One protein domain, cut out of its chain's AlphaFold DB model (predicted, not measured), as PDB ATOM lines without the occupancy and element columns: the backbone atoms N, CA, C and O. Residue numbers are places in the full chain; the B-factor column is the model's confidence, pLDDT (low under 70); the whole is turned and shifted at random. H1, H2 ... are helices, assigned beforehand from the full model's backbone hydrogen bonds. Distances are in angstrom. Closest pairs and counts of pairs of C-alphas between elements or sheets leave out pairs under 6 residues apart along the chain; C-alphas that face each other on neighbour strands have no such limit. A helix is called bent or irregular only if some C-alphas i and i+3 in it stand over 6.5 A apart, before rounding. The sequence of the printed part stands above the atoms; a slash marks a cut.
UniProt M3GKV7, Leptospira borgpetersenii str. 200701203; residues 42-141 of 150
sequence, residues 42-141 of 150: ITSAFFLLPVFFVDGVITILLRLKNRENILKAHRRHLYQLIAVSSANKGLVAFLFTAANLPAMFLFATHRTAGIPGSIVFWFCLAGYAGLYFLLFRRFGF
ATOM      1  N   ILE A  42     214.851 196.675  69.775       69.31
ATOM      2  CA  ILE A  42     214.873 196.322  71.209       69.31
ATOM      3  C   ILE A  42     213.727 197.023  71.971       69.31
ATOM      4  O   ILE A  42     213.193 196.497  72.947       69.31
ATOM      5  N   THR A  43     213.285 198.182  71.476       72.62
ATOM      6  CA  THR A  43     212.122 198.940  71.964       72.62
ATOM      7  C   THR A  43     210.802 198.170  71.848       72.62
ATOM      8  O   THR A  43     209.856 198.505  72.552       72.62
ATOM      9  N   SER A  44     210.719 197.107  71.040       73.44
ATOM     10  CA  SER A  44     209.509 196.283  70.875       73.44
ATOM     11  C   SER A  44     209.005 195.708  72.206       73.44
ATOM     12  O   SER A  44     207.798 195.642  72.433       73.44
ATOM     13  N   ALA A  45     209.919 195.356  73.120       76.75
ATOM     14  CA  ALA A  45     209.571 194.817  74.436       76.75
ATOM     15  C   ALA A  45     208.808 195.827  75.313       76.75
ATOM     16  O   ALA A  45     207.952 195.438  76.107       76.75
ATOM     17  N   PHE A  46     209.062 197.129  75.136       81.31
ATOM     18  CA  PHE A  46     208.349 198.185  75.856       81.31
ATOM     19  C   PHE A  46     206.855 198.196  75.524       81.31
ATOM     20  O   PHE A  46     206.033 198.380  76.417       81.31
ATOM     21  N   PHE A  47     206.486 197.966  74.261       81.38
ATOM     22  CA  PHE A  47     205.093 198.055  73.814       81.38
ATOM     23  C   PHE A  47     204.209 196.911  74.325       81.38
ATOM     24  O   PHE A  47     202.987 197.052  74.323       81.38
ATOM     25  N   LEU A  48     204.804 195.810  74.798       81.62
ATOM     26  CA  LEU A  48     204.073 194.701  75.415       81.62
ATOM     27  C   LEU A  48     203.562 195.061  76.814       81.62
ATOM     28  O   LEU A  48     202.443 194.699  77.172       81.62
ATOM     29  N   LEU A  49     204.372 195.769  77.609       84.88
ATOM     30  CA  LEU A  49     204.070 196.099  79.007       84.88
ATOM     31  C   LEU A  49     204.464 197.550  79.366       84.88
ATOM     32  O   LEU A  49     205.195 197.769  80.337       84.88
ATOM     33  N   PRO A  50     203.976 198.565  78.628       87.81
ATOM     34  CA  PRO A  50     204.411 199.956  78.784       87.81
ATOM     35  C   PRO A  50     204.073 200.518  80.167       87.81
ATOM     36  O   PRO A  50     204.890 201.208  80.777       87.81
ATOM     37  N   VAL A  51     202.892 200.188  80.697       87.69
ATOM     38  CA  VAL A  51     202.434 200.688  82.000       87.69
ATOM     39  C   VAL A  51     203.315 200.149  83.129       87.69
ATOM     40  O   VAL A  51     203.731 200.914  83.998       87.69
ATOM     41  N   PHE A  52     203.646 198.854  83.091       86.62
ATOM     42  CA  PHE A  52     204.524 198.223  84.082       86.62
ATOM     43  C   PHE A  52     205.962 198.728  83.976       86.62
ATOM     44  O   PHE A  52     206.594 198.983  85.000       86.62
ATOM     45  N   PHE A  53     206.465 198.910  82.751       87.69
ATOM     46  CA  PHE A  53     207.806 199.439  82.526       87.69
ATOM     47  C   PHE A  53     207.948 200.851  83.107       87.69
ATOM     48  O   PHE A  53     208.863 201.118  83.885       87.69
ATOM     49  N   VAL A  54     207.010 201.745  82.786       89.69
ATOM     50  CA  VAL A  54     207.022 203.142  83.247       89.69
ATOM     51  C   VAL A  54     206.866 203.228  84.765       89.69
ATOM     52  O   VAL A  54     207.634 203.937  85.413       89.69
ATOM     53  N   ASP A  55     205.920 202.486  85.348       88.44
ATOM     54  CA  ASP A  55     205.705 202.469  86.801       88.44
ATOM     55  C   ASP A  55     206.939 201.946  87.550       88.44
ATOM     56  O   ASP A  55     207.367 202.562  88.527       88.44
ATOM     57  N   GLY A  56     207.572 200.872  87.067       86.75
ATOM     58  CA  GLY A  56     208.804 200.338  87.652       86.75
ATOM     59  C   GLY A  56     209.972 201.323  87.581       86.75
ATOM     60  O   GLY A  56     210.589 201.625  88.606       86.75
ATOM     61  N   VAL A  57     210.244 201.877  86.394       89.31
ATOM     62  CA  VAL A  57     211.356 202.820  86.178       89.31
ATOM     63  C   VAL A  57     211.170 204.085  87.010       89.31
ATOM     64  O   VAL A  57     212.080 204.470  87.747       89.31
ATOM     65  N   ILE A  58     209.994 204.718  86.949       87.12
ATOM     66  CA  ILE A  58     209.752 205.953  87.704       87.12
ATOM     67  C   ILE A  58     209.813 205.682  89.206       87.12
ATOM     68  O   ILE A  58     210.402 206.476  89.940       87.12
ATOM     69  N   THR A  59     209.284 204.553  89.679       86.31
ATOM     70  CA  THR A  59     209.337 204.247  91.110       86.31
ATOM     71  C   THR A  59     210.771 204.047  91.599       86.31
ATOM     72  O   THR A  59     211.133 204.575  92.653       86.31
ATOM     73  N   ILE A  60     211.624 203.363  90.832       86.19
ATOM     74  CA  ILE A  60     213.051 203.231  91.161       86.19
ATOM     75  C   ILE A  60     213.729 204.609  91.191       86.19
ATOM     76  O   ILE A  60     214.443 204.913  92.150       86.19
ATOM     77  N   LEU A  61     213.465 205.469  90.201       86.44
ATOM     78  CA  LEU A  61     214.029 206.823  90.142       86.44
ATOM     79  C   LEU A  61     213.602 207.690  91.335       86.44
ATOM     80  O   LEU A  61     214.435 208.376  91.931       86.44
ATOM     81  N   LEU A  62     212.325 207.638  91.726       83.75
ATOM     82  CA  LEU A  62     211.812 208.359  92.894       83.75
ATOM     83  C   LEU A  62     212.475 207.875  94.191       83.75
ATOM     84  O   LEU A  62     212.853 208.694  95.030       83.75
ATOM     85  N   ARG A  63     212.676 206.561  94.344       82.94
ATOM     86  CA  ARG A  63     213.358 205.984  95.515       82.94
ATOM     87  C   ARG A  63     214.826 206.379  95.575       82.94
ATOM     88  O   ARG A  63     215.311 206.729  96.651       82.94
ATOM     89  N   LEU A  64     215.508 206.384  94.431       85.44
ATOM     90  CA  LEU A  64     216.896 206.826  94.339       85.44
ATOM     91  C   LEU A  64     217.028 208.307  94.725       85.44
ATOM     92  O   LEU A  64     217.895 208.657  95.525       85.44
ATOM     93  N   LYS A  65     216.116 209.160  94.238       85.56
ATOM     94  CA  LYS A  65     216.050 210.582  94.613       85.56
ATOM     95  C   LYS A  65     215.817 210.774  96.116       85.56
ATOM     96  O   LYS A  65     216.445 211.640  96.720       85.56
ATOM     97  N   ASN A  66     214.966 209.947  96.719       82.25
ATOM     98  CA  ASN A  66     214.667 209.981  98.154       82.25
ATOM     99  C   ASN A  66     215.718 209.261  99.021       82.25
ATOM    100  O   ASN A  66     215.547 209.184 100.236       82.25
ATOM    101  N   ARG A  67     216.801 208.738  98.422       84.44
ATOM    102  CA  ARG A  67     217.850 207.943  99.092       84.44
ATOM    103  C   ARG A  67     217.305 206.738  99.871       84.44
ATOM    104  O   ARG A  67     217.867 206.328 100.886       84.44
ATOM    105  N   GLU A  68     216.215 206.151  99.393       81.50
ATOM    106  CA  GLU A  68     215.649 204.935  99.969       81.50
ATOM    107  C   GLU A  68     216.427 203.701  99.501       81.50
ATOM    108  O   GLU A  68     216.913 203.632  98.371       81.50
ATOM    109  N   ASN A  69     216.516 202.674 100.350       83.31
ATOM    110  CA  ASN A  69     217.166 201.422  99.971       83.31
ATOM    111  C   ASN A  69     216.304 200.665  98.951       83.31
ATOM    112  O   ASN A  69     215.299 200.074  99.340       83.31
ATOM    113  N   ILE A  70     216.724 200.649  97.682       81.06
ATOM    114  CA  ILE A  70     216.011 200.024  96.555       81.06
ATOM    115  C   ILE A  70     215.770 198.516  96.720       81.06
ATOM    116  O   ILE A  70     214.770 198.016  96.210       81.06
ATOM    117  N   LEU A  71     216.625 197.815  97.473       78.81
ATOM    118  CA  LEU A  71     216.553 196.363  97.681       78.81
ATOM    119  C   LEU A  71     215.499 195.959  98.717       78.81
ATOM    120  O   LEU A  71     215.123 194.793  98.799       78.81
ATOM    121  N   LYS A  72     215.005 196.907  99.521       79.31
ATOM    122  CA  LYS A  72     213.890 196.643 100.436       79.31
ATOM    123  C   LYS A  72     212.567 196.651  99.672       79.31
ATOM    124  O   LYS A  72     212.365 197.495  98.797       79.31
ATOM    125  N   ALA A  73     211.654 195.758 100.051       74.25
ATOM    126  CA  ALA A  73     210.291 195.749  99.532       74.25
ATOM    127  C   ALA A  73     209.619 197.116  99.754       74.25
ATOM    128  O   ALA A  73     209.722 197.698 100.835       74.25
ATOM    129  N   HIS A  74     208.926 197.629  98.736       76.38
ATOM    130  CA  HIS A  74     208.168 198.878  98.821       76.38
ATOM    131  C   HIS A  74     206.756 198.689  98.259       76.38
ATOM    132  O   HIS A  74     206.492 197.760  97.499       76.38
ATOM    133  N   ARG A  75     205.842 199.587  98.637       70.44
ATOM    134  CA  ARG A  75     204.433 199.563  98.210       70.44
ATOM    135  C   ARG A  75     203.984 200.903  97.622       70.44
ATOM    136  O   ARG A  75     202.974 201.468  98.015       70.44
ATOM    137  N   ARG A  76     204.813 201.461  96.737       75.50
ATOM    138  CA  ARG A  76     204.626 202.805  96.140       75.50
ATOM    139  C   ARG A  76     204.357 202.777  94.637       75.50
ATOM    140  O   ARG A  76     204.412 203.812  93.990       75.50
ATOM    141  N   HIS A  77     204.051 201.600  94.099       83.50
ATOM    142  CA  HIS A  77     203.596 201.478  92.722       83.50
ATOM    143  C   HIS A  77     202.269 202.213  92.547       83.50
ATOM    144  O   HIS A  77     201.363 202.078  93.381       83.50
ATOM    145  N   LEU A  78     202.129 202.964  91.457       84.31
ATOM    146  CA  LEU A  78     200.957 203.807  91.217       84.31
ATOM    147  C   LEU A  78     199.663 202.984  91.208       84.31
ATOM    148  O   LEU A  78     198.651 203.405  91.769       84.31
ATOM    149  N   TYR A  79     199.719 201.778  90.640       83.94
ATOM    150  CA  TYR A  79     198.610 200.826  90.670       83.94
ATOM    151  C   TYR A  79     198.138 200.526  92.099       83.94
ATOM    152  O   TYR A  79     196.940 200.558  92.367       83.94
ATOM    153  N   GLN A  80     199.066 200.269  93.026       82.81
ATOM    154  CA  GLN A  80     198.734 199.949  94.418       82.81
ATOM    155  C   GLN A  80     198.103 201.151  95.127       82.81
ATOM    156  O   GLN A  80     197.098 200.986  95.815       82.81
ATOM    157  N   LEU A  81     198.642 202.355  94.909       84.62
ATOM    158  CA  LEU A  81     198.102 203.592  95.482       84.62
ATOM    159  C   LEU A  81     196.655 203.830  95.025       84.62
ATOM    160  O   LEU A  81     195.762 204.063  95.843       84.62
ATOM    161  N   ILE A  82     196.399 203.690  93.723       84.31
ATOM    162  CA  ILE A  82     195.058 203.869  93.157       84.31
ATOM    163  C   ILE A  82     194.115 202.754  93.626       84.31
ATOM    164  O   ILE A  82     192.984 203.038  94.019       84.31
ATOM    165  N   ALA A  83     194.569 201.499  93.649       84.94
ATOM    166  CA  ALA A  83     193.760 200.361  94.085       84.94
ATOM    167  C   ALA A  83     193.348 200.426  95.567       84.94
ATOM    168  O   ALA A  83     192.300 199.881  95.915       84.94
ATOM    169  N   VAL A  84     194.140 201.068  96.431       83.69
ATOM    170  CA  VAL A  84     193.769 201.313  97.838       83.69
ATOM    171  C   VAL A  84     192.743 202.442  97.946       83.69
ATOM    172  O   VAL A  84     191.788 202.320  98.706       83.69
ATOM    173  N   SER A  85     192.900 203.510  97.157       80.88
ATOM    174  CA  SER A  85     191.974 204.655  97.154       80.88
ATOM    175  C   SER A  85     190.622 204.384  96.472       80.88
ATOM    176  O   SER A  85     189.663 205.121  96.685       80.88
ATOM    177  N   SER A  86     190.530 203.343  95.639       81.38
ATOM    178  CA  SER A  86     189.335 203.030  94.852       81.38
ATOM    179  C   SER A  86     188.503 201.913  95.481       81.38
ATOM    180  O   SER A  86     189.011 200.834  95.792       81.38
ATOM    181  N   ALA A  87     187.188 202.126  95.576       78.44
ATOM    182  CA  ALA A  87     186.245 201.114  96.054       78.44
ATOM    183  C   ALA A  87     186.170 199.882  95.130       78.44
ATOM    184  O   ALA A  87     185.891 198.773  95.588       78.44
ATOM    185  N   ASN A  88     186.443 200.050  93.828       84.19
ATOM    186  CA  ASN A  88     186.330 198.981  92.837       84.19
ATOM    187  C   ASN A  88     187.700 198.576  92.270       84.19
ATOM    188  O   ASN A  88     188.135 199.039  91.214       84.19
ATOM    189  N   LYS A  89     188.368 197.648  92.964       82.75
ATOM    190  CA  LYS A  89     189.686 197.110  92.578       82.75
ATOM    191  C   LYS A  89     189.680 196.419  91.210       82.75
ATOM    192  O   LYS A  89     190.679 196.471  90.499       82.75
ATOM    193  N   GLY A  90     188.558 195.802  90.826       83.62
ATOM    194  CA  GLY A  90     188.408 195.162  89.516       83.62
ATOM    195  C   GLY A  90     188.452 196.175  88.375       83.62
ATOM    196  O   GLY A  90     189.136 195.952  87.380       83.62
ATOM    197  N   LEU A  91     187.797 197.324  88.561       85.81
ATOM    198  CA  LEU A  91     187.830 198.424  87.600       85.81
ATOM    199  C   LEU A  91     189.245 198.999  87.462       85.81
ATOM    200  O   LEU A  91     189.689 199.234  86.344       85.81
ATOM    201  N   VAL A  92     189.985 199.164  88.565       86.44
ATOM    202  CA  VAL A  92     191.384 199.632  88.508       86.44
ATOM    203  C   VAL A  92     192.257 198.656  87.712       86.44
ATOM    204  O   VAL A  92     192.968 199.084  86.806       86.44
ATOM    205  N   ALA A  93     192.171 197.351  87.986       86.38
ATOM    206  CA  ALA A  93     192.916 196.336  87.236       86.38
ATOM    207  C   ALA A  93     192.560 196.335  85.740       86.38
ATOM    208  O   ALA A  93     193.448 196.259  84.889       86.38
ATOM    209  N   PHE A  94     191.272 196.476  85.412       88.69
ATOM    210  CA  PHE A  94     190.819 196.581  84.029       88.69
ATOM    211  C   PHE A  94     191.370 197.833  83.342       88.69
ATOM    212  O   PHE A  94     191.930 197.720  82.257       88.69
ATOM    213  N   LEU A  95     191.289 199.007  83.980       89.38
ATOM    214  CA  LEU A  95     191.811 200.258  83.420       89.38
ATOM    215  C   LEU A  95     193.320 200.193  83.171       89.38
ATOM    216  O   LEU A  95     193.774 200.594  82.106       89.38
ATOM    217  N   PHE A  96     194.093 199.654  84.116       88.00
ATOM    218  CA  PHE A  96     195.537 199.474  83.948       88.00
ATOM    219  C   PHE A  96     195.873 198.479  82.832       88.00
ATOM    220  O   PHE A  96     196.840 198.684  82.103       88.00
ATOM    221  N   THR A  97     195.061 197.433  82.657       87.56
ATOM    222  CA  THR A  97     195.217 196.482  81.548       87.56
ATOM    223  C   THR A  97     194.892 197.154  80.212       87.56
ATOM    224  O   THR A  97     195.714 197.124  79.297       87.56
ATOM    225  N   ALA A  98     193.743 197.830  80.124       90.06
ATOM    226  CA  ALA A  98     193.297 198.567  78.944       90.06
ATOM    227  C   ALA A  98     194.266 199.694  78.560       90.06
ATOM    228  O   ALA A  98     194.456 199.962  77.377       90.06
ATOM    229  N   ALA A  99     194.943 200.302  79.537       90.50
ATOM    230  CA  ALA A  99     195.949 201.329  79.303       90.50
ATOM    231  C   ALA A  99     197.174 200.833  78.515       90.50
ATOM    232  O   ALA A  99     197.904 201.672  78.001       90.50
ATOM    233  N   ASN A 100     197.405 199.522  78.358       89.56
ATOM    234  CA  ASN A 100     198.465 199.009  77.472       89.56
ATOM    235  C   ASN A 100     198.046 199.001  75.989       89.56
ATOM    236  O   ASN A 100     198.903 199.094  75.111       89.56
ATOM    237  N   LEU A 101     196.738 198.946  75.694       90.38
ATOM    238  CA  LEU A 101     196.216 198.821  74.326       90.38
ATOM    239  C   LEU A 101     196.644 199.961  73.382       90.38
ATOM    240  O   LEU A 101     196.984 199.653  72.239       90.38
ATOM    241  N   PRO A 102     196.687 201.246  73.798       90.69
ATOM    242  CA  PRO A 102     197.128 202.327  72.917       90.69
ATOM    243  C   PRO A 102     198.557 202.136  72.397       90.69
ATOM    244  O   PRO A 102     198.801 202.307  71.206       90.69
ATOM    245  N   ALA A 103     199.497 201.727  73.255       88.69
ATOM    246  CA  ALA A 103     200.872 201.455  72.834       88.69
ATOM    247  C   ALA A 103     200.955 200.243  71.897       88.69
ATOM    248  O   ALA A 103     201.689 200.298  70.912       88.69
ATOM    249  N   MET A 104     200.174 199.187  72.151       87.44
ATOM    250  CA  MET A 104     200.096 198.038  71.243       87.44
ATOM    251  C   MET A 104     199.537 198.432  69.869       87.44
ATOM    252  O   MET A 104     200.048 197.985  68.844       87.44
ATOM    253  N   PHE A 105     198.527 199.303  69.828       89.62
ATOM    254  CA  PHE A 105     197.947 199.803  68.581       89.62
ATOM    255  C   PHE A 105     198.929 200.684  67.793       89.62
ATOM    256  O   PHE A 105     199.086 200.521  66.581       89.62
ATOM    257  N   LEU A 106     199.649 201.578  68.477       88.31
ATOM    258  CA  LEU A 106     200.709 202.385  67.864       88.31
ATOM    259  C   LEU A 106     201.855 201.507  67.346       88.31
ATOM    260  O   LEU A 106     202.357 201.724  66.244       88.31
ATOM    261  N   PHE A 107     202.214 200.453  68.078       85.94
ATOM    262  CA  PHE A 107     203.184 199.469  67.607       85.94
ATOM    263  C   PHE A 107     202.679 198.672  66.392       85.94
ATOM    264  O   PHE A 107     203.449 198.396  65.479       85.94
ATOM    265  N   ALA A 108     201.392 198.343  66.299       85.50
ATOM    266  CA  ALA A 108     200.860 197.667  65.114       85.50
ATOM    267  C   ALA A 108     200.887 198.566  63.859       85.50
ATOM    268  O   ALA A 108     201.111 198.080  62.751       85.50
ATOM    269  N   THR A 109     200.693 199.876  64.029       87.06
ATOM    270  CA  THR A 109     200.538 200.838  62.923       87.06
ATOM    271  C   THR A 109     201.831 201.551  62.513       87.06
ATOM    272  O   THR A 109     201.943 201.983  61.369       87.06
ATOM    273  N   HIS A 110     202.855 201.643  63.374       83.88
ATOM    274  CA  HIS A 110     204.095 202.354  63.010       83.88
ATOM    275  C   HIS A 110     204.818 201.729  61.809       83.88
ATOM    276  O   HIS A 110     205.347 202.455  60.967       83.88
ATOM    277  N   ARG A 111     204.784 200.390  61.686       78.62
ATOM    278  CA  ARG A 111     205.423 199.667  60.575       78.62
ATOM    279  C   ARG A 111     204.727 199.908  59.243       78.62
ATOM    280  O   ARG A 111     205.404 199.992  58.226       78.62
ATOM    281  N   THR A 112     203.399 200.031  59.238       83.12
ATOM    282  CA  THR A 112     202.640 200.332  58.014       83.12
ATOM    283  C   THR A 112     202.789 201.797  57.611       83.12
ATOM    284  O   THR A 112     202.802 202.100  56.423       83.12
ATOM    285  N   ALA A 113     202.967 202.694  58.584       85.25
ATOM    286  CA  ALA A 113     203.218 204.115  58.360       85.25
ATOM    287  C   ALA A 113     204.681 204.450  57.995       85.25
ATOM    288  O   ALA A 113     204.971 205.597  57.662       85.25
ATOM    289  N   GLY A 114     205.609 203.489  58.079       83.81
ATOM    290  CA  GLY A 114     207.036 203.713  57.806       83.81
ATOM    291  C   GLY A 114     207.750 204.588  58.845       83.81
ATOM    292  O   GLY A 114     208.826 205.116  58.570       83.81
ATOM    293  N   ILE A 115     207.163 204.762  60.033       85.19
ATOM    294  CA  ILE A 115     207.754 205.548  61.120       85.19
ATOM    295  C   ILE A 115     208.741 204.649  61.881       85.19
ATOM    296  O   ILE A 115     208.341 203.557  62.289       85.19
ATOM    297  N   PRO A 116     209.990 205.083  62.136       84.44
ATOM    298  CA  PRO A 116     210.907 204.358  63.015       84.44
ATOM    299  C   PRO A 116     210.276 204.130  64.393       84.44
ATOM    300  O   PRO A 116     209.807 205.083  65.029       84.44
ATOM    301  N   GLY A 117     210.271 202.895  64.896       81.50
ATOM    302  CA  GLY A 117     209.609 202.587  66.164       81.50
ATOM    303  C   GLY A 117     210.308 203.224  67.370       81.50
ATOM    304  O   GLY A 117     209.669 203.430  68.400       81.50
ATOM    305  N   SER A 118     211.555 203.685  67.226       83.94
ATOM    306  CA  SER A 118     212.241 204.536  68.208       83.94
ATOM    307  C   SER A 118     211.518 205.868  68.464       83.94
ATOM    308  O   SER A 118     211.418 206.295  69.615       83.94
ATOM    309  N   ILE A 119     210.959 206.508  67.432       86.81
ATOM    310  CA  ILE A 119     210.194 207.758  67.576       86.81
ATOM    311  C   ILE A 119     208.897 207.480  68.340       86.81
ATOM    312  O   ILE A 119     208.558 208.189  69.289       86.81
ATOM    313  N   VAL A 120     208.202 206.407  67.958       88.25
ATOM    314  CA  VAL A 120     206.960 205.975  68.615       88.25
ATOM    315  C   VAL A 120     207.222 205.575  70.065       88.25
ATOM    316  O   VAL A 120     206.427 205.899  70.944       88.25
ATOM    317  N   PHE A 121     208.363 204.943  70.338       88.88
ATOM    318  CA  PHE A 121     208.802 204.593  71.683       88.88
ATOM    319  C   PHE A 121     208.946 205.838  72.557       88.88
ATOM    320  O   PHE A 121     208.325 205.895  73.616       88.88
ATOM    321  N   TRP A 122     209.694 206.855  72.116       89.50
ATOM    322  CA  TRP A 122     209.874 208.087  72.892       89.50
ATOM    323  C   TRP A 122     208.562 208.847  73.089       89.50
ATOM    324  O   TRP A 122     208.307 209.348  74.186       89.50
ATOM    325  N   PHE A 123     207.706 208.887  72.066       90.94
ATOM    326  CA  PHE A 123     206.379 209.490  72.159       90.94
ATOM    327  C   PHE A 123     205.503 208.787  73.206       90.94
ATOM    328  O   PHE A 123     204.968 209.435  74.109       90.94
ATOM    329  N   CYS A 124     205.402 207.456  73.137       91.50
ATOM    330  CA  CYS A 124     204.670 206.665  74.121       91.50
ATOM    331  C   CYS A 124     205.272 206.828  75.518       91.50
ATOM    332  O   CYS A 124     204.538 207.086  76.467       91.50
ATOM    333  N   LEU A 125     206.596 206.724  75.656       90.25
ATOM    334  CA  LEU A 125     207.286 206.865  76.935       90.25
ATOM    335  C   LEU A 125     206.968 208.213  77.589       90.25
ATOM    336  O   LEU A 125     206.604 208.244  78.764       90.25
ATOM    337  N   ALA A 126     207.037 209.309  76.830       91.25
ATOM    338  CA  ALA A 126     206.678 210.639  77.312       91.25
ATOM    339  C   ALA A 126     205.196 210.725  77.716       91.25
ATOM    340  O   ALA A 126     204.885 211.249  78.788       91.25
ATOM    341  N   GLY A 127     204.287 210.169  76.909       92.19
ATOM    342  CA  GLY A 127     202.853 210.135  77.206       92.19
ATOM    343  C   GLY A 127     202.522 209.355  78.482       92.19
ATOM    344  O   GLY A 127     201.849 209.878  79.373       92.19
ATOM    345  N   TYR A 128     203.041 208.132  78.618       91.69
ATOM    346  CA  TYR A 128     202.839 207.303  79.808       91.69
ATOM    347  C   TYR A 128     203.514 207.898  81.044       91.69
ATOM    348  O   TYR A 128     202.910 207.881  82.115       91.69
ATOM    349  N   ALA A 129     204.717 208.465  80.920       89.62
ATOM    350  CA  ALA A 129     205.374 209.156  82.028       89.62
ATOM    351  C   ALA A 129     204.576 210.397  82.461       89.62
ATOM    352  O   ALA A 129     204.368 210.609  83.655       89.62
ATOM    353  N   GLY A 130     204.064 211.190  81.516       90.31
ATOM    354  CA  GLY A 130     203.193 212.330  81.803       90.31
ATOM    355  C   GLY A 130     201.919 211.911  82.541       90.31
ATOM    356  O   GLY A 130     201.619 212.450  83.607       90.31
ATOM    357  N   LEU A 131     201.214 210.896  82.032       89.56
ATOM    358  CA  LEU A 131     200.041 210.310  82.692       89.56
ATOM    359  C   LEU A 131     200.377 209.784  84.089       89.56
ATOM    360  O   LEU A 131     199.632 210.044  85.036       89.56
ATOM    361  N   TYR A 132     201.513 209.102  84.232       89.31
ATOM    362  CA  TYR A 132     202.005 208.622  85.515       89.31
ATOM    363  C   TYR A 132     202.163 209.773  86.505       89.31
ATOM    364  O   TYR A 132     201.602 209.716  87.595       89.31
ATOM    365  N   PHE A 133     202.877 210.839  86.136       87.69
ATOM    366  CA  PHE A 133     203.098 211.981  87.022       87.69
ATOM    367  C   PHE A 133     201.797 212.712  87.364       87.69
ATOM    368  O   PHE A 133     201.626 213.130  88.508       87.69
ATOM    369  N   LEU A 134     200.864 212.844  86.419       87.81
ATOM    370  CA  LEU A 134     199.550 213.440  86.675       87.81
ATOM    371  C   LEU A 134     198.752 212.623  87.698       87.81
ATOM    372  O   LEU A 134     198.235 213.176  88.674       87.81
ATOM    373  N   LEU A 135     198.693 211.304  87.515       86.75
ATOM    374  CA  LEU A 135     198.015 210.401  88.441       86.75
ATOM    375  C   LEU A 135     198.730 210.352  89.795       86.75
ATOM    376  O   LEU A 135     198.077 210.407  90.835       86.75
ATOM    377  N   PHE A 136     200.060 210.328  89.803       83.19
ATOM    378  CA  PHE A 136     200.857 210.344  91.024       83.19
ATOM    379  C   PHE A 136     200.667 211.646  91.809       83.19
ATOM    380  O   PHE A 136     200.524 211.607  93.024       83.19
ATOM    381  N   ARG A 137     200.571 212.807  91.149       82.62
ATOM    382  CA  ARG A 137     200.240 214.074  91.828       82.62
ATOM    383  C   ARG A 137     198.828 214.069  92.410       82.62
ATOM    384  O   ARG A 137     198.620 214.645  93.473       82.62
ATOM    385  N   ARG A 138     197.872 213.422  91.736       81.00
ATOM    386  CA  ARG A 138     196.473 213.343  92.180       81.00
ATOM    387  C   ARG A 138     196.267 212.383  93.354       81.00
ATOM    388  O   ARG A 138     195.511 212.707  94.261       81.00
ATOM    389  N   PHE A 139     196.916 211.219  93.335       74.69
ATOM    390  CA  PHE A 139     196.683 210.138  94.307       74.69
ATOM    391  C   PHE A 139     197.827 209.950  95.315       74.69
ATOM    392  O   PHE A 139     197.590 209.497  96.432       74.69
ATOM    393  N   GLY A 140     199.056 210.338  94.969       61.50
ATOM    394  CA  GLY A 140     200.235 210.232  95.836       61.50
ATOM    395  C   GLY A 140     200.270 211.242  96.989       61.50
ATOM    396  O   GLY A 140     201.035 211.064  97.927       61.50
ATOM    397  N   PHE A 141     199.422 212.277  96.977       51.28
ATOM    398  CA  PHE A 141     199.263 213.180  98.128       51.28
ATOM    399  C   PHE A 141     198.398 212.590  99.253       51.28
ATOM    400  O   PHE A 141     198.493 213.035 100.391       51.28
TER     401      PHE A 141
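What this domain is: This is residues 42 to 141 of the 150 residues of a protein of Leptospira borgpetersenii str. 200701203 (UniProt M3GKV7). One long helix, H6, runs most of the length of the domain; H5 folds back beside its first part, and H4 lies nearly in line with H5, farther from H6, with H3 between H4 and the last part of H6. H2 crosses the middle of H6 steeply and runs away from it, a long loop returns to H3, and short H1 packs on H5. The printed part has 100 residues with six named helices, H1 to H6 in chain order, and no named strand; its class is all helix. It is only just compact, close to loose, with a radius of gyration of the C-alphas of 14.9 A and spans of 42 by 33 by 21 A.

How they stand to each other: Begin at H6, residues 117 to 141, the hub, which touches four other helices. H5, residues 101 to 110, touches residues 117 to 124 of H6 as a helical hairpin, a shallow tilt of 17 degrees, opposite ways; the closest C-alphas, those of His 110 and Gly 117, are 6.4 A apart. Look next at H2, residues 50 to 65: it touches residues 125 to 132 of H6 at a steep tilt of 60 degrees, the same way, with the closest C-alphas, Val 54 and Ala 129, 6.4 A apart. H3, residues 78 to 85, touches residues 132 to 140 of H6 at a shallow tilt of 31 degrees, the same way; the closest C-alphas are those of Leu 78 and Phe 136, at 6.5 A. H3 and H4, residues 89 to 98, touch as a second helical hairpin, opposite ways at 28 degrees, closest at C-alphas Ala 83 and Lys 89, 5.4 A. H4 and H6 are apart. H1, residues 44 to 48, touches H5, closest at C-alphas Phe 47 and Ala 103, 5.5 A. In H2, H3, H4 and H5 every O i to N i+4 pair is within hydrogen-bond range; in H6 it is 20 of 21, and in H1 0 of 1, beside 2 of 2 O i to N i+3 pairs.

Where its parts are: Find C-alpha 117 at (209.609, 202.587, 66.164); from there H6 runs 35.2 A to C-alpha 141 at (199.263, 213.180, 98.128). H6 is only just irregular: C-alphas 138 and 141 are 6.6 A apart. H2 starts at C-alpha 50, (204.411, 199.956, 78.784), and is 22.3 A long. H4 and H5 are 14.2 A each, H3 10.8 A and H1 7.3 A.

The domain as a whole: The C-alphas farthest apart, Arg 67 and Thr 112, are 44.5 A apart. The printed part has no cut. The link from H2 to H3, residues 66 to 77, is long. Residues 42, 140 and 141 have pLDDT under 70.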